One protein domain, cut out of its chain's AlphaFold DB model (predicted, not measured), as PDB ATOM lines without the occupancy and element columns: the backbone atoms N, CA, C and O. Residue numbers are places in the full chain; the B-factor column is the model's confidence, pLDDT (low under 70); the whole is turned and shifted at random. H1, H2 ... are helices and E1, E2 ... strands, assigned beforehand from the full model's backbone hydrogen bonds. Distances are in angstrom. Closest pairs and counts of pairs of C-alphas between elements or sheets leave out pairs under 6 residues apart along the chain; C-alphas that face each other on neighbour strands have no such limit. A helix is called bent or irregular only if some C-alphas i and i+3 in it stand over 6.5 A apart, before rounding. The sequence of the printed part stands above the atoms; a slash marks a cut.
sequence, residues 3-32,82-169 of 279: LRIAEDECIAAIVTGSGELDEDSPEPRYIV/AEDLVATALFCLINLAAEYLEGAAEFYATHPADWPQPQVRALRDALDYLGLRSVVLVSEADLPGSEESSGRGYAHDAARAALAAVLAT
ATOM      1  N   LEU A   3     -14.482 -34.051 -40.459       98.50
ATOM      2  CA  LEU A   3     -13.284 -33.259 -40.699       98.50
ATOM      3  C   LEU A   3     -12.062 -34.171 -40.668       98.50
ATOM      4  O   LEU A   3     -11.924 -34.991 -39.765       98.50
ATOM      5  N   ARG A   4     -11.154 -33.992 -41.620       97.62
ATOM      6  CA  ARG A   4      -9.837 -34.623 -41.618       97.62
ATOM      7  C   ARG A   4      -8.790 -33.583 -41.974       97.62
ATOM      8  O   ARG A   4      -8.946 -32.866 -42.958       97.62
ATOM      9  N   ILE A   5      -7.724 -33.533 -41.188       98.25
ATOM     10  CA  ILE A   5      -6.493 -32.811 -41.506       98.25
ATOM     11  C   ILE A   5      -5.424 -33.874 -41.745       98.25
ATOM     12  O   ILE A   5      -5.368 -34.851 -41.003       98.25
ATOM     13  N   ALA A   6      -4.620 -33.713 -42.785       96.62
ATOM     14  CA  ALA A   6      -3.483 -34.574 -43.082       96.62
ATOM     15  C   ALA A   6      -2.368 -33.750 -43.742       96.62
ATOM     16  O   ALA A   6      -2.525 -32.551 -43.962       96.62
ATOM     17  N   GLU A   7      -1.226 -34.375 -44.026       94.75
ATOM     18  CA  GLU A   7      -0.085 -33.710 -44.680       94.75
ATOM     19  C   GLU A   7      -0.373 -33.295 -46.127       94.75
ATOM     20  O   GLU A   7       0.151 -32.295 -46.610       94.75
ATOM     21  N   ASP A   8      -1.189 -34.073 -46.826       93.38
ATOM     22  CA  ASP A   8      -1.541 -33.866 -48.223       93.38
ATOM     23  C   ASP A   8      -2.724 -32.908 -48.374       93.38
ATOM     24  O   ASP A   8      -2.628 -31.897 -49.072       93.38
ATOM     25  N   GLU A   9      -3.830 -33.198 -47.694       96.62
ATOM     26  CA  GLU A   9      -5.064 -32.434 -47.824       96.62
ATOM     27  C   GLU A   9      -5.854 -32.319 -46.515       96.62
ATOM     28  O   GLU A   9      -5.827 -33.171 -45.625       96.62
ATOM     29  N   CYS A  10      -6.619 -31.236 -46.437       98.44
ATOM     30  CA  CYS A  10      -7.609 -30.956 -45.414       98.44
ATOM     31  C   CYS A  10      -9.001 -31.090 -46.035       98.44
ATOM     32  O   CYS A  10      -9.307 -30.440 -47.040       98.44
ATOM     33  N   ILE A  11      -9.855 -31.918 -45.439       98.31
ATOM     34  CA  ILE A  11     -11.131 -32.332 -46.024       98.31
ATOM     35  C   ILE A  11     -12.264 -32.139 -45.025       98.31
ATOM     36  O   ILE A  11     -12.227 -32.682 -43.921       98.31
ATOM     37  N   ALA A  12     -13.309 -31.425 -45.436       98.31
ATOM     38  CA  ALA A  12     -14.610 -31.464 -44.780       98.31
ATOM     39  C   ALA A  12     -15.587 -32.275 -45.627       98.31
ATOM     40  O   ALA A  12     -15.698 -32.048 -46.833       98.31
ATOM     41  N   ALA A  13     -16.318 -33.183 -44.990       96.56
ATOM     42  CA  ALA A  13     -17.443 -33.897 -45.570       96.56
ATOM     43  C   ALA A  13     -18.740 -33.479 -44.867       96.56
ATOM     44  O   ALA A  13     -18.873 -33.550 -43.639       96.56
ATOM     45  N   ILE A  14     -19.715 -33.043 -45.655       95.56
ATOM     46  CA  ILE A  14     -21.022 -32.582 -45.194       95.56
ATOM     47  C   ILE A  14     -22.063 -33.577 -45.704       95.56
ATOM     48  O   ILE A  14     -22.185 -33.803 -46.908       95.56
ATOM     49  N   VAL A  15     -22.797 -34.177 -44.768       91.94
ATOM     50  CA  VAL A  15     -23.848 -35.167 -45.025       91.94
ATOM     51  C   VAL A  15     -25.122 -34.660 -44.361       91.94
ATOM     52  O   VAL A  15     -25.096 -34.329 -43.176       91.94
ATOM     53  N   THR A  16     -26.211 -34.583 -45.122       83.56
ATOM     54  CA  THR A  16     -27.503 -34.030 -44.680       83.56
ATOM     55  C   THR A  16     -28.626 -35.073 -44.625       83.56
ATOM     56  O   THR A  16     -29.673 -34.804 -44.045       83.56
ATOM     57  N   GLY A  17     -28.420 -36.271 -45.186       71.25
ATOM     58  CA  GLY A  17     -29.393 -37.369 -45.200       71.25
ATOM     59  C   GLY A  17     -28.903 -38.590 -44.423       71.25
ATOM     60  O   GLY A  17     -27.721 -38.924 -44.484       71.25
ATOM     61  N   SER A  18     -29.807 -39.260 -43.697       61.12
ATOM     62  CA  SER A  18     -29.508 -40.410 -42.822       61.12
ATOM     63  C   SER A  18     -28.913 -41.613 -43.551       61.12
ATOM     64  O   SER A  18     -28.352 -42.491 -42.896       61.12
ATOM     65  N   GLY A  19     -28.984 -41.641 -44.885       57.25
ATOM     66  CA  GLY A  19     -28.276 -42.617 -45.694       57.25
ATOM     67  C   GLY A  19     -28.590 -44.046 -45.270       57.25
ATOM     68  O   GLY A  19     -27.658 -44.816 -45.025       57.25
ATOM     69  N   GLU A  20     -29.875 -44.404 -45.174       53.09
ATOM     70  CA  GLU A  20     -30.240 -45.737 -45.655       53.09
ATOM     71  C   GLU A  20     -29.908 -45.757 -47.153       53.09
ATOM     72  O   GLU A  20     -29.936 -44.711 -47.803       53.09
ATOM     73  N   LEU A  21     -29.501 -46.908 -47.689       53.38
ATOM     74  CA  LEU A  21     -29.149 -47.103 -49.104       53.38
ATOM     75  C   LEU A  21     -30.366 -46.944 -50.042       53.38
ATOM     76  O   LEU A  21     -30.555 -47.731 -50.963       53.38
ATOM     77  N   ASP A  22     -31.213 -45.955 -49.796       54.84
ATOM     78  CA  ASP A  22     -32.166 -45.463 -50.765       54.84
ATOM     79  C   ASP A  22     -31.372 -44.726 -51.847       54.84
ATOM     80  O   ASP A  22     -30.529 -43.875 -51.542       54.84
ATOM     81  N   GLU A  23     -31.638 -45.060 -53.115       57.50
ATOM     82  CA  GLU A  23     -31.003 -44.449 -54.298       57.50
ATOM     83  C   GLU A  23     -31.114 -42.910 -54.327       57.50
ATOM     84  O   GLU A  23     -30.363 -42.260 -55.049       57.50
ATOM     85  N   ASP A  24     -31.997 -42.329 -53.509       59.22
ATOM     86  CA  ASP A  24     -32.256 -40.891 -53.412       59.22
ATOM     87  C   ASP A  24     -31.500 -40.181 -52.265       59.22
ATOM     88  O   ASP A  24     -31.717 -38.989 -52.028       59.22
ATOM     89  N   SER A  25     -30.612 -40.866 -51.530       64.44
ATOM     90  CA  SER A  25     -29.791 -40.196 -50.512       64.44
ATOM     91  C   SER A  25     -28.839 -39.181 -51.161       64.44
ATOM     92  O   SER A  25     -28.062 -39.554 -52.041       64.44
ATOM     93  N   PRO A  26     -28.846 -37.903 -50.731       71.00
ATOM     94  CA  PRO A  26     -28.017 -36.878 -51.349       71.00
ATOM     95  C   PRO A  26     -26.533 -37.217 -51.194       71.00
ATOM     96  O   PRO A  26     -26.075 -37.572 -50.104       71.00
ATOM     97  N   GLU A  27     -25.779 -37.077 -52.287       82.50
ATOM     98  CA  GLU A  27     -24.338 -37.290 -52.255       82.50
ATOM     99  C   GLU A  27     -23.663 -36.351 -51.237       82.50
ATOM    100  O   GLU A  27     -24.019 -35.169 -51.137       82.50
ATOM    101  N   PRO A  28     -22.662 -36.849 -50.489       89.25
ATOM    102  CA  PRO A  28     -21.884 -36.031 -49.569       89.25
ATOM    103  C   PRO A  28     -21.210 -34.868 -50.305       89.25
ATOM    104  O   PRO A  28     -20.531 -35.049 -51.320       89.25
ATOM    105  N   ARG A  29     -21.319 -33.662 -49.745       94.50
ATOM    106  CA  ARG A  29     -20.559 -32.506 -50.226       94.50
ATOM    107  C   ARG A  29     -19.180 -32.498 -49.585       94.50
ATOM    108  O   ARG A  29     -19.061 -32.640 -48.371       94.50
ATOM    109  N   TYR A  30     -18.153 -32.266 -50.398       96.25
ATOM    110  CA  TYR A  30     -16.773 -32.175 -49.928       96.25
ATOM    111  C   TYR A  30     -16.178 -30.793 -50.163       96.25
ATOM    112  O   TYR A  30     -16.312 -30.228 -51.249       96.25
ATOM    113  N   ILE A  31     -15.437 -30.310 -49.173       97.62
ATOM    114  CA  ILE A  31     -14.493 -29.201 -49.316       97.62
ATOM    115  C   ILE A  31     -13.105 -29.779 -49.118       97.62
ATOM    116  O   ILE A  31     -12.856 -30.432 -48.111       97.62
ATOM    117  N   VAL A  32     -12.221 -29.535 -50.080       97.75
ATOM    118  CA  VAL A  32     -10.831 -29.997 -50.050       97.75
ATOM    119  C   VAL A  32      -9.907 -28.799 -50.197       97.75
ATOM    120  O   VAL A  32     -10.140 -27.926 -51.043       97.75
ATOM    121  N   ALA A  82       2.444 -27.234 -33.097       98.00
ATOM    122  CA  ALA A  82       1.818 -27.952 -34.203       98.00
ATOM    123  C   ALA A  82       0.315 -28.188 -33.981       98.00
ATOM    124  O   ALA A  82      -0.487 -28.003 -34.894       98.00
ATOM    125  N   GLU A  83      -0.095 -28.521 -32.753       98.56
ATOM    126  CA  GLU A  83      -1.507 -28.741 -32.430       98.56
ATOM    127  C   GLU A  83      -2.360 -27.475 -32.554       98.56
ATOM    128  O   GLU A  83      -3.516 -27.563 -32.964       98.56
ATOM    129  N   ASP A  84      -1.790 -26.305 -32.258       98.06
ATOM    130  CA  ASP A  84      -2.485 -25.024 -32.401       98.06
ATOM    131  C   ASP A  84      -2.713 -24.710 -33.888       98.06
ATOM    132  O   ASP A  84      -3.780 -24.233 -34.272       98.06
ATOM    133  N   LEU A  85      -1.758 -25.064 -34.755       98.12
ATOM    134  CA  LEU A  85      -1.910 -24.956 -36.206       98.12
ATOM    135  C   LEU A  85      -2.955 -25.940 -36.747       98.12
ATOM    136  O   LEU A  85      -3.806 -25.542 -37.535       98.12
ATOM    137  N   VAL A  86      -2.975 -27.198 -36.288       98.69
ATOM    138  CA  VAL A  86      -4.037 -28.154 -36.666       98.69
ATOM    139  C   VAL A  86      -5.416 -27.650 -36.222       98.69
ATOM    140  O   VAL A  86      -6.373 -27.715 -36.996       98.69
ATOM    141  N   ALA A  87      -5.535 -27.106 -35.007       98.69
ATOM    142  CA  ALA A  87      -6.779 -26.516 -34.516       98.69
ATOM    143  C   ALA A  87      -7.222 -25.313 -35.370       98.69
ATOM    144  O   ALA A  87      -8.398 -25.215 -35.728       98.69
ATOM    145  N   THR A  88      -6.290 -24.447 -35.768       98.44
ATOM    146  CA  THR A  88      -6.553 -23.334 -36.694       98.44
ATOM    147  C   THR A  88      -6.977 -23.830 -38.078       98.44
ATOM    148  O   THR A  88      -7.937 -23.311 -38.644       98.44
ATOM    149  N   ALA A  89      -6.348 -24.877 -38.615       98.62
ATOM    150  CA  ALA A  89      -6.769 -25.488 -39.876       98.62
ATOM    151  C   ALA A  89      -8.207 -26.021 -39.790       98.62
ATOM    152  O   ALA A  89      -9.010 -25.773 -40.690       98.62
ATOM    153  N   LEU A  90      -8.567 -26.681 -38.685       98.69
ATOM    154  CA  LEU A  90      -9.941 -27.120 -38.426       98.69
ATOM    155  C   LEU A  90     -10.912 -25.936 -38.357       98.69
ATOM    156  O   LEU A  90     -11.974 -25.998 -38.971       98.69
ATOM    157  N   PHE A  91     -10.546 -24.842 -37.682       98.19
ATOM    158  CA  PHE A  91     -11.347 -23.615 -37.643       98.19
ATOM    159  C   PHE A  91     -11.598 -23.042 -39.044       98.19
ATOM    160  O   PHE A  91     -12.750 -22.817 -39.421       98.19
ATOM    161  N   CYS A  92     -10.547 -22.856 -39.849       98.12
ATOM    162  CA  CYS A  92     -10.673 -22.371 -41.224       98.12
ATOM    163  C   CYS A  92     -11.564 -23.292 -42.064       98.12
ATOM    164  O   CYS A  92     -12.410 -22.823 -42.823       98.12
ATOM    165  N   LEU A  93     -11.399 -24.605 -41.916       97.88
ATOM    166  CA  LEU A  93     -12.159 -25.600 -42.659       97.88
ATOM    167  C   LEU A  93     -13.648 -25.611 -42.268       97.88
ATOM    168  O   LEU A  93     -14.505 -25.717 -43.144       97.88
ATOM    169  N   ILE A  94     -13.965 -25.428 -40.982       97.38
ATOM    170  CA  ILE A  94     -15.339 -25.234 -40.494       97.38
ATOM    171  C   ILE A  94     -15.943 -23.956 -41.082       97.38
ATOM    172  O   ILE A  94     -17.068 -23.994 -41.578       97.38
ATOM    173  N   ASN A  95     -15.203 -22.846 -41.097       96.62
ATOM    174  CA  ASN A  95     -15.690 -21.586 -41.667       96.62
ATOM    175  C   ASN A  95     -15.957 -21.692 -43.172       96.62
ATOM    176  O   ASN A  95     -16.962 -21.174 -43.651       96.62
ATOM    177  N   LEU A  96     -15.104 -22.407 -43.911       96.19
ATOM    178  CA  LEU A  96     -15.339 -22.710 -45.326       96.19
ATOM    179  C   LEU A  96     -16.600 -23.561 -45.535       96.19
ATOM    180  O   LEU A  96     -17.258 -23.436 -46.563       96.19
ATOM    181  N   ALA A  97     -16.931 -24.431 -44.579       95.56
ATOM    182  CA  ALA A  97     -18.103 -25.296 -44.640       95.56
ATOM    183  C   ALA A  97     -19.402 -24.629 -44.168       95.56
ATOM    184  O   ALA A  97     -20.478 -25.136 -44.482       95.56
ATOM    185  N   ALA A  98     -19.317 -23.515 -43.437       93.12
ATOM    186  CA  ALA A  98     -20.440 -22.926 -42.714       93.12
ATOM    187  C   ALA A  98     -21.645 -22.588 -43.605       93.12
ATOM    188  O   ALA A  98     -22.780 -22.809 -43.197       93.12
ATOM    189  N   GLU A  99     -21.416 -22.120 -44.838       91.12
ATOM    190  CA  GLU A  99     -22.495 -21.775 -45.780       91.12
ATOM    191  C   GLU A  99     -23.290 -22.987 -46.300       91.12
ATOM    192  O   GLU A  99     -24.341 -22.821 -46.915       91.12
ATOM    193  N   TYR A 100     -22.798 -24.203 -46.062       90.94
ATOM    194  CA  TYR A 100     -23.415 -25.454 -46.506       90.94
ATOM    195  C   TYR A 100     -24.053 -26.251 -45.369       90.94
ATOM    196  O   TYR A 100     -24.550 -27.353 -45.600       90.94
ATOM    197  N   LEU A 101     -23.983 -25.740 -44.140       89.19
ATOM    198  CA  LEU A 101     -24.598 -26.367 -42.983       89.19
ATOM    199  C   LEU A 101     -26.023 -25.841 -42.831       89.19
ATOM    200  O   LEU A 101     -26.248 -24.639 -42.702       89.19
ATOM    201  N   GLU A 102     -26.980 -26.760 -42.823       82.94
ATOM    202  CA  GLU A 102     -28.395 -26.467 -42.624       82.94
ATOM    203  C   GLU A 102     -28.872 -27.150 -41.337       82.94
ATOM    204  O   GLU A 102     -28.651 -28.345 -41.139       82.94
ATOM    205  N   GLY A 103     -29.537 -26.397 -40.456       85.38
ATOM    206  CA  GLY A 103     -30.084 -26.926 -39.205       85.38
ATOM    207  C   GLY A 103     -29.030 -27.300 -38.156       85.38
ATOM    208  O   GLY A 103     -27.960 -26.697 -38.068       85.38
ATOM    209  N   ALA A 104     -29.367 -28.273 -37.305       87.50
ATOM    210  CA  ALA A 104     -28.471 -28.757 -36.259       87.50
ATOM    211  C   ALA A 104     -27.294 -29.541 -36.863       87.50
ATOM    212  O   ALA A 104     -27.494 -30.451 -37.668       87.50
ATOM    213  N   ALA A 105     -26.072 -29.218 -36.438       90.50
ATOM    214  CA  ALA A 105     -24.856 -29.849 -36.933       90.50
ATOM    215  C   ALA A 105     -23.913 -30.221 -35.786       90.50
ATOM    216  O   ALA A 105     -23.625 -29.405 -34.916       90.50
ATOM    217  N   GLU A 106     -23.391 -31.444 -35.850       95.00
ATOM    218  CA  GLU A 106     -22.283 -31.920 -35.019       95.00
ATOM    219  C   GLU A 106     -20.988 -31.968 -35.840       95.00
ATOM    220  O   GLU A 106     -21.017 -32.175 -37.063       95.00
ATOM    221  N   PHE A 107     -19.842 -31.799 -35.177       97.62
ATOM    222  CA  PHE A 107     -18.524 -31.702 -35.814       97.62
ATOM    223  C   PHE A 107     -17.598 -32.800 -35.311       97.62
ATOM    224  O   PHE A 107     -17.262 -32.832 -34.132       97.62
ATOM    225  N   TYR A 108     -17.192 -33.711 -36.189       98.31
ATOM    226  CA  TYR A 108     -16.332 -34.840 -35.835       98.31
ATOM    227  C   TYR A 108     -15.030 -34.723 -36.625       98.31
ATOM    228  O   TYR A 108     -15.064 -34.747 -37.851       98.31
ATOM    229  N   ALA A 109     -13.897 -34.576 -35.944       98.50
ATOM    230  CA  ALA A 109     -12.574 -34.518 -36.551       98.50
ATOM    231  C   ALA A 109     -11.805 -35.818 -36.310       98.50
ATOM    232  O   ALA A 109     -11.753 -36.318 -35.185       98.50
ATOM    233  N   THR A 110     -11.214 -36.364 -37.369       97.94
ATOM    234  CA  THR A 110     -10.459 -37.612 -37.295       97.94
ATOM    235  C   THR A 110      -9.018 -37.371 -36.876       97.94
ATOM    236  O   THR A 110      -8.434 -36.328 -37.173       97.94
ATOM    237  N   HIS A 111      -8.435 -38.356 -36.199       97.62
ATOM    238  CA  HIS A 111      -7.000 -38.420 -35.959       97.62
ATOM    239  C   HIS A 111      -6.448 -39.819 -36.276       97.62
ATOM    240  O   HIS A 111      -7.178 -40.807 -36.124       97.62
ATOM    241  N   PRO A 112      -5.160 -39.927 -36.651       96.00
ATOM    242  CA  PRO A 112      -4.513 -41.208 -36.899       96.00
ATOM    243  C   PRO A 112      -4.656 -42.162 -35.716       96.00
ATOM    244  O   PRO A 112      -4.596 -41.764 -34.547       96.00
ATOM    245  N   ALA A 113      -4.841 -43.443 -36.027       93.44
ATOM    246  CA  ALA A 113      -5.034 -44.487 -35.023       93.44
ATOM    247  C   ALA A 113      -3.785 -44.748 -34.163       93.44
ATOM    248  O   ALA A 113      -3.887 -45.272 -33.054       93.44
ATOM    249  N   ASP A 114      -2.606 -44.409 -34.679       94.38
ATOM    250  CA  ASP A 114      -1.312 -44.599 -34.032       94.38
ATOM    251  C   ASP A 114      -0.881 -43.407 -33.165       94.38
ATOM    252  O   ASP A 114       0.124 -43.504 -32.454       94.38
ATOM    253  N   TRP A 115      -1.651 -42.312 -33.152       96.75
ATOM    254  CA  TRP A 115      -1.374 -41.184 -32.272       96.75
ATOM    255  C   TRP A 115      -1.460 -41.593 -30.794       96.75
ATOM    256  O   TRP A 115      -2.506 -42.044 -30.313       96.75
ATOM    257  N   PRO A 116      -0.382 -41.402 -30.014       97.44
ATOM    258  CA  PRO A 116      -0.410 -41.664 -28.590       97.44
ATOM    259  C   PRO A 116      -1.337 -40.668 -27.877       97.44
ATOM    260  O   PRO A 116      -1.469 -39.504 -28.250       97.44
ATOM    261  N   GLN A 117      -1.931 -41.110 -26.767       97.31
ATOM    262  CA  GLN A 117      -2.886 -40.318 -25.976       97.31
ATOM    263  C   GLN A 117      -2.430 -38.885 -25.626       97.31
ATOM    264  O   GLN A 117      -3.270 -37.987 -25.657       97.31
ATOM    265  N   PRO A 118      -1.148 -38.614 -25.303       97.88
ATOM    266  CA  PRO A 118      -0.682 -37.245 -25.093       97.88
ATOM    267  C   PRO A 118      -0.851 -36.325 -26.310       97.88
ATOM    268  O   PRO A 118      -1.179 -35.164 -26.108       97.88
ATOM    269  N   GLN A 119      -0.694 -36.822 -27.544       98.12
ATOM    270  CA  GLN A 119      -0.887 -36.027 -28.766       98.12
ATOM    271  C   GLN A 119      -2.365 -35.690 -28.990       98.12
ATOM    272  O   GLN A 119      -2.716 -34.540 -29.239       98.12
ATOM    273  N   VAL A 120      -3.259 -36.666 -28.800       98.44
ATOM    274  CA  VAL A 120      -4.712 -36.434 -28.904       98.44
ATOM    275  C   VAL A 120      -5.183 -35.413 -27.860       98.44
ATOM    276  O   VAL A 120      -5.971 -34.521 -28.167       98.44
ATOM    277  N   ARG A 121      -4.666 -35.496 -26.625       98.44
ATOM    278  CA  ARG A 121      -4.949 -34.507 -25.567       98.44
ATOM    279  C   ARG A 121      -4.393 -33.132 -25.906       98.44
ATOM    280  O   ARG A 121      -5.097 -32.148 -25.743       98.44
ATOM    281  N   ALA A 122      -3.172 -33.077 -26.426       98.38
ATOM    282  CA  ALA A 122      -2.549 -31.845 -26.876       98.38
ATOM    283  C   ALA A 122      -3.399 -31.127 -27.942       98.38
ATOM    284  O   ALA A 122      -3.600 -29.917 -27.833       98.38
ATOM    285  N   LEU A 123      -3.954 -31.874 -28.904       98.69
ATOM    286  CA  LEU A 123      -4.887 -31.346 -29.900       98.69
ATOM    287  C   LEU A 123      -6.223 -30.913 -29.282       98.69
ATOM    288  O   LEU A 123      -6.744 -29.858 -29.635       98.69
ATOM    289  N   ARG A 124      -6.776 -31.683 -28.338       98.56
ATOM    290  CA  ARG A 124      -7.990 -31.294 -27.600       98.56
ATOM    291  C   ARG A 124      -7.798 -29.969 -26.860       98.56
ATOM    292  O   ARG A 124      -8.651 -29.093 -26.980       98.56
ATOM    293  N   ASP A 125      -6.670 -29.793 -26.176       98.62
ATOM    294  CA  ASP A 125      -6.342 -28.556 -25.463       98.62
ATOM    295  C   ASP A 125      -6.246 -27.361 -26.429       98.62
ATOM    296  O   ASP A 125      -6.765 -26.283 -26.137       98.62
ATOM    297  N   ALA A 126      -5.635 -27.555 -27.604       98.56
ATOM    298  CA  ALA A 126      -5.547 -26.534 -28.652       98.56
ATOM    299  C   ALA A 126      -6.932 -26.149 -29.210       98.56
ATOM    300  O   ALA A 126      -7.261 -24.968 -29.340       98.56
ATOM    301  N   LEU A 127      -7.792 -27.140 -29.464       98.69
ATOM    302  CA  LEU A 127      -9.182 -26.911 -29.861       98.69
ATOM    303  C   LEU A 127      -9.965 -26.171 -28.768       98.69
ATOM    304  O   LEU A 127     -10.739 -25.267 -29.074       98.69
ATOM    305  N   ASP A 128      -9.770 -26.520 -27.496       98.38
ATOM    306  CA  ASP A 128     -10.426 -25.850 -26.370       98.38
ATOM    307  C   ASP A 128      -9.996 -24.393 -26.223       98.38
ATOM    308  O   ASP A 128     -10.842 -23.532 -25.946       98.38
ATOM    309  N   TYR A 129      -8.708 -24.125 -26.439       96.94
ATOM    310  CA  TYR A 129      -8.133 -22.786 -26.446       96.94
ATOM    311  C   TYR A 129      -8.735 -21.916 -27.556       96.94
ATOM    312  O   TYR A 129      -9.128 -20.780 -27.293       96.94
ATOM    313  N   LEU A 130      -8.910 -22.472 -28.759       96.69
ATOM    314  CA  LEU A 130      -9.520 -21.784 -29.902       96.69
ATOM    315  C   LEU A 130     -11.063 -21.726 -29.837       96.69
ATOM    316  O   LEU A 130     -11.712 -21.158 -30.712       96.69
ATOM    317  N   GLY A 131     -11.681 -22.312 -28.805       97.31
ATOM    318  CA  GLY A 131     -13.137 -22.322 -28.621       97.31
ATOM    319  C   GLY A 131     -13.884 -23.424 -29.383       97.31
ATOM    320  O   GLY A 131     -15.111 -23.482 -29.328       97.31
ATOM    321  N   LEU A 132     -13.178 -24.357 -30.020       97.56
ATOM    322  CA  LEU A 132     -13.718 -25.492 -30.777       97.56
ATOM    323  C   LEU A 132     -14.081 -26.690 -29.877       97.56
ATOM    324  O   LEU A 132     -13.713 -27.839 -30.135       97.56
ATOM    325  N   ARG A 133     -14.808 -26.436 -28.784       97.19
ATOM    326  CA  ARG A 133     -15.181 -27.453 -27.772       97.19
ATOM    327  C   ARG A 133     -16.196 -28.476 -28.265       97.19
ATOM    328  O   ARG A 133     -16.214 -29.597 -27.776       97.19
ATOM    329  N   SER A 134     -17.015 -28.087 -29.237       95.00
ATOM    330  CA  SER A 134     -18.014 -28.947 -29.877       95.00
ATOM    331  C   SER A 134     -17.419 -29.927 -30.888       95.00
ATOM    332  O   SER A 134     -18.118 -30.831 -31.329       95.00
ATOM    333  N   VAL A 135     -16.144 -29.771 -31.269       98.31
ATOM    334  CA  VAL A 135     -15.490 -30.708 -32.186       98.31
ATOM    335  C   VAL A 135     -15.112 -31.978 -31.428       98.31
ATOM    336  O   VAL A 135     -14.250 -31.952 -30.550       98.31
ATOM    337  N   VAL A 136     -15.734 -33.098 -31.778       98.38
ATOM    338  CA  VAL A 136     -15.409 -34.423 -31.243       98.38
ATOM    339  C   VAL A 136     -14.197 -34.977 -31.985       98.38
ATOM    340  O   VAL A 136     -14.198 -35.029 -33.210       98.38
ATOM    341  N   LEU A 137     -13.167 -35.405 -31.252       98.44
ATOM    342  CA  LEU A 137     -12.024 -36.121 -31.825       98.44
ATOM    343  C   LEU A 137     -12.333 -37.621 -31.885       98.44
ATOM    344  O   LEU A 137     -12.717 -38.204 -30.870       98.44
ATOM    345  N   VAL A 138     -12.159 -38.234 -33.055       97.75
ATOM    346  CA  VAL A 138     -12.418 -39.663 -33.290       97.75
ATOM    347  C   VAL A 138     -11.204 -40.316 -33.941       97.75
ATOM    348  O   VAL A 138     -10.630 -39.777 -34.885       97.75
ATOM    349  N   SER A 139     -10.822 -41.494 -33.455       96.62
ATOM    350  CA  SER A 139      -9.751 -42.283 -34.061       96.62
ATOM    351  C   SER A 139     -10.195 -42.841 -35.408       96.62
ATOM    352  O   SER A 139     -11.287 -43.394 -35.526       96.62
ATOM    353  N   GLU A 140      -9.323 -42.788 -36.412       94.50
ATOM    354  CA  GLU A 140      -9.562 -43.430 -37.711       94.50
ATOM    355  C   GLU A 140      -9.793 -44.948 -37.597       94.50
ATOM    356  O   GLU A 140     -10.480 -45.521 -38.437       94.50
ATOM    357  N   ALA A 141      -9.284 -45.600 -36.543       92.81
ATOM    358  CA  ALA A 141      -9.527 -47.024 -36.286       92.81
ATOM    359  C   ALA A 141     -10.917 -47.335 -35.705       92.81
ATOM    360  O   ALA A 141     -11.343 -48.486 -35.759       92.81
ATOM    361  N   ASP A 142     -11.609 -46.337 -35.149       92.88
ATOM    362  CA  ASP A 142     -12.945 -46.509 -34.563       92.88
ATOM    363  C   ASP A 142     -14.063 -46.243 -35.587       92.88
ATOM    364  O   ASP A 142     -15.246 -46.443 -35.300       92.88
ATOM    365  N   LEU A 143     -13.698 -45.783 -36.786       90.25
ATOM    366  CA  LEU A 143     -14.628 -45.560 -37.882       90.25
ATOM    367  C   LEU A 143     -14.934 -46.879 -38.609       90.25
ATOM    368  O   LEU A 143     -14.071 -47.753 -38.694       90.25
ATOM    369  N   PRO A 144     -16.157 -47.037 -39.154       80.88
ATOM    370  CA  PRO A 144     -16.577 -48.263 -39.835       80.88
ATOM    371  C   PRO A 144     -15.679 -48.642 -41.023       80.88
ATOM    372  O   PRO A 144     -15.626 -49.822 -41.362       80.88
ATOM    373  N   GLY A 145     -14.950 -47.672 -41.591       68.75
ATOM    374  CA  GLY A 145     -13.937 -47.866 -42.617       68.75
ATOM    375  C   GLY A 145     -14.558 -48.126 -43.985       68.75
ATOM    376  O   GLY A 145     -15.191 -49.156 -44.212       68.75
ATOM    377  N   SER A 146     -14.338 -47.228 -44.944       58.38
ATOM    378  CA  SER A 146     -14.535 -47.556 -46.357       58.38
ATOM    379  C   SER A 146     -13.471 -48.558 -46.826       58.38
ATOM    380  O   SER A 146     -12.324 -48.482 -46.388       58.38
ATOM    381  N   GLU A 147     -13.818 -49.470 -47.747       57.28
ATOM    382  CA  GLU A 147     -12.905 -50.513 -48.275       57.28
ATOM    383  C   GLU A 147     -11.588 -49.961 -48.864       57.28
ATOM    384  O   GLU A 147     -10.613 -50.692 -49.026       57.28
ATOM    385  N   GLU A 148     -11.541 -48.655 -49.128       60.41
ATOM    386  CA  GLU A 148     -10.340 -47.895 -49.442       60.41
ATOM    387  C   GLU A 148     -10.127 -46.821 -48.363       60.41
ATOM    388  O   GLU A 148     -10.949 -45.912 -48.204       60.41
ATOM    389  N   SER A 149      -9.031 -46.923 -47.602       68.12
ATOM    390  CA  SER A 149      -8.637 -45.969 -46.555       68.12
ATOM    391  C   SER A 149      -8.162 -44.649 -47.174       68.12
ATOM    392  O   SER A 149      -6.967 -44.355 -47.231       68.12
ATOM    393  N   SER A 150      -9.101 -43.872 -47.707       86.69
ATOM    394  CA  SER A 150      -8.833 -42.603 -48.382       86.69
ATOM    395  C   SER A 150      -9.059 -41.397 -47.467       86.69
ATOM    396  O   SER A 150      -9.817 -41.467 -46.496       86.69
ATOM    397  N   GLY A 151      -8.439 -40.261 -47.830       90.06
ATOM    398  CA  GLY A 151      -8.756 -38.905 -47.348       90.06
ATOM    399  C   GLY A 151     -10.236 -38.726 -47.049       90.06
ATOM    400  O   GLY A 151     -10.689 -38.557 -45.912       90.06
ATOM    401  N   ARG A 152     -10.993 -38.816 -48.138       93.62
ATOM    402  CA  ARG A 152     -12.435 -38.603 -48.175       93.62
ATOM    403  C   ARG A 152     -13.222 -39.663 -47.422       93.62
ATOM    404  O   ARG A 152     -14.269 -39.314 -46.888       93.62
ATOM    405  N   GLY A 153     -12.737 -40.905 -47.370       93.00
ATOM    406  CA  GLY A 153     -13.360 -42.002 -46.627       93.00
ATOM    407  C   GLY A 153     -13.469 -41.685 -45.140       93.00
ATOM    408  O   GLY A 153     -14.574 -41.631 -44.609       93.00
ATOM    409  N   TYR A 154     -12.355 -41.336 -44.489       94.69
ATOM    410  CA  TYR A 154     -12.374 -40.991 -43.060       94.69
ATOM    411  C   TYR A 154     -13.215 -39.749 -42.757       94.69
ATOM    412  O   TYR A 154     -14.007 -39.761 -41.815       94.69
ATOM    413  N   ALA A 155     -13.115 -38.697 -43.580       95.81
ATOM    414  CA  ALA A 155     -13.967 -37.520 -43.413       95.81
ATOM    415  C   ALA A 155     -15.458 -37.874 -43.574       95.81
ATOM    416  O   ALA A 155     -16.295 -37.392 -42.813       95.81
ATOM    417  N   HIS A 156     -15.805 -38.736 -44.533       94.50
ATOM    418  CA  HIS A 156     -17.176 -39.190 -44.759       94.50
ATOM    419  C   HIS A 156     -17.712 -40.025 -43.593       94.50
ATOM    420  O   HIS A 156     -18.809 -39.758 -43.105       94.50
ATOM    421  N   ASP A 157     -16.944 -40.999 -43.115       94.06
ATOM    422  CA  ASP A 157     -17.340 -41.861 -42.002       94.06
ATOM    423  C   ASP A 157     -17.534 -41.049 -40.716       94.06
ATOM    424  O   ASP A 157     -18.536 -41.219 -40.013       94.06
ATOM    425  N   ALA A 158     -16.650 -40.082 -40.453       95.69
ATOM    426  CA  ALA A 158     -16.825 -39.117 -39.372       95.69
ATOM    427  C   ALA A 158     -18.094 -38.267 -39.559       95.69
ATOM    428  O   ALA A 158     -18.820 -38.014 -38.598       95.69
ATOM    429  N   ALA A 159     -18.414 -37.861 -40.792       94.88
ATOM    430  CA  ALA A 159     -19.632 -37.110 -41.083       94.88
ATOM    431  C   ALA A 159     -20.901 -37.936 -40.836       94.88
ATOM    432  O   ALA A 159     -21.866 -37.401 -40.289       94.88
ATOM    433  N   ARG A 160     -20.891 -39.230 -41.184       92.88
ATOM    434  CA  ARG A 160     -21.987 -40.163 -40.888       92.88
ATOM    435  C   ARG A 160     -22.153 -40.378 -39.388       92.88
ATOM    436  O   ARG A 160     -23.282 -40.364 -38.906       92.88
ATOM    437  N   ALA A 161     -21.055 -40.525 -38.646       93.31
ATOM    438  CA  ALA A 161     -21.093 -40.630 -37.188       93.31
ATOM    439  C   ALA A 161     -21.677 -39.360 -36.543       93.31
ATOM    440  O   ALA A 161     -22.556 -39.452 -35.686       93.31
ATOM    441  N   ALA A 162     -21.261 -38.181 -37.013       94.19
ATOM    442  CA  ALA A 162     -21.815 -36.904 -36.572       94.19
ATOM    443  C   ALA A 162     -23.320 -36.797 -36.868       94.19
ATOM    444  O   ALA A 162     -24.097 -36.385 -36.012       94.19
ATOM    445  N   LEU A 163     -23.757 -37.202 -38.064       91.88
ATOM    446  CA  LEU A 163     -25.175 -37.200 -38.416       91.88
ATOM    447  C   LEU A 163     -25.983 -38.175 -37.552       91.88
ATOM    448  O   LEU A 163     -27.074 -37.832 -37.104       91.88
ATOM    449  N   ALA A 164     -25.449 -39.364 -37.273       91.75
ATOM    450  CA  ALA A 164     -26.089 -40.311 -36.369       91.75
ATOM    451  C   ALA A 164     -26.285 -39.712 -34.966       91.75
ATOM    452  O   ALA A 164     -27.338 -39.914 -34.368       91.75
ATOM    453  N   ALA A 165     -25.325 -38.923 -34.467       91.25
ATOM    454  CA  ALA A 165     -25.465 -38.196 -33.204       91.25
ATOM    455  C   ALA A 165     -26.572 -37.123 -33.260       91.25
ATOM    456  O   ALA A 165     -27.398 -37.045 -32.347       91.25
ATOM    457  N   VAL A 166     -26.657 -36.358 -34.357       90.56
ATOM    458  CA  VAL A 166     -27.745 -35.386 -34.581       90.56
ATOM    459  C   VAL A 166     -29.110 -36.082 -34.581       90.56
ATOM    460  O   VAL A 166     -30.019 -35.652 -33.877       90.56
ATOM    461  N   LEU A 167     -29.255 -37.188 -35.313       89.00
ATOM    462  CA  LEU A 167     -30.518 -37.928 -35.433       89.00
ATOM    463  C   LEU A 167     -30.910 -38.671 -34.150       89.00
ATOM    464  O   LEU A 167     -32.095 -38.872 -33.890       89.00
ATOM    465  N   ALA A 168     -29.931 -39.077 -33.339       87.38
ATOM    466  CA  ALA A 168     -30.166 -39.684 -32.033       87.38
ATOM    467  C   ALA A 168     -30.599 -38.659 -30.971       87.38
ATOM    468  O   ALA A 168     -31.099 -39.054 -29.915       87.38
ATOM    469  N   THR A 169     -30.425 -37.359 -31.230       81.81
ATOM    470  CA  THR A 169     -30.837 -36.299 -30.308       81.81
ATOM    471  C   THR A 169     -32.365 -36.173 -30.317       81.81
ATOM    472  O   THR A 169     -32.950 -35.872 -31.359       81.81
TER     473      THR A 169
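What this domain is: This is residues 3 to 32 and 82 to 169 of the 279 residues of an uncharacterized protein of Nocardia terpenica (UniProt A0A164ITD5). An antiparallel sheet, E1 E2 E3, and a parallel pair, E4 and E5, meet where E1 runs beside E4; H1 and H2 pack on one side of these strands and H3 on the other. Residues 15 to 28 make a long loop between E2 and E3. The 118 printed residues have three named helices and five named strands, in the order E1 E2 E3 H1 E4 H2 E5 H3, class mixed. The whole is compact, with a radius of gyration of the C-alphas of 13.8 A and spans of 42 by 30 by 28 A.

Where its parts are: E1, residues 3 to 5, begins at C-alpha (-13.284, -33.259, -40.699). E2 is residues 9 to 14, 16.2 A, and E3 residues 29 to 32. H1, residues 82 to 100, is 28.2 A long and irregular: C-alphas 96 and 99 are 7.2 A apart. E4 is residues 107 to 111, H2 residues 117 to 129, 18.3 A, and E5 residues 135 to 139. H3, residues 151 to 168, 26.3 A, ends at (-30.166, -39.684, -32.033).

How they stand to each other: E1 E2 E3 form a meander, each strand the antiparallel neighbour of the one before, with N 4 and O 11 at 2.9 A and N 12 and O 31 at 2.9 A. H1 is on this sheet, 8.5 A high, over E1, E2 and E3. H3 is on it too, only just at the sheet's level, at 3.9 A. The closest C-alphas of E1 and E4 are Leu 3 and Ala 109, 4.4 A. E4, H2, E5 form a strand-helix-strand unit, two parallel neighbour strands with a helix between, its crossover right-handed; N 109 and O 136 are 2.8 A apart. The closest C-alphas of E4 and H3 are Tyr 108 and Ala 158, 5.6 A. H1, with residues 83 to 87 alone, touches H2, closest at C-alphas Glu 83 and Leu 123, 5.0 A, a steep tilt of 56 degrees. H2 and H3 are apart. In H2 and H3 every O i to N i+4 pair is within hydrogen-bond range, in H1 13 of 15.

The domain as a whole: The C-alphas farthest apart, Glu 23 and Pro 118, are 42.7 A apart. Residues 33 to 81 are not printed, a gap of 20.4 A between C-alphas 32 and 82. The links E2 to E3 and E5 to H3 are long. Residues 18 to 25 and 145 to 149 have pLDDT under 70.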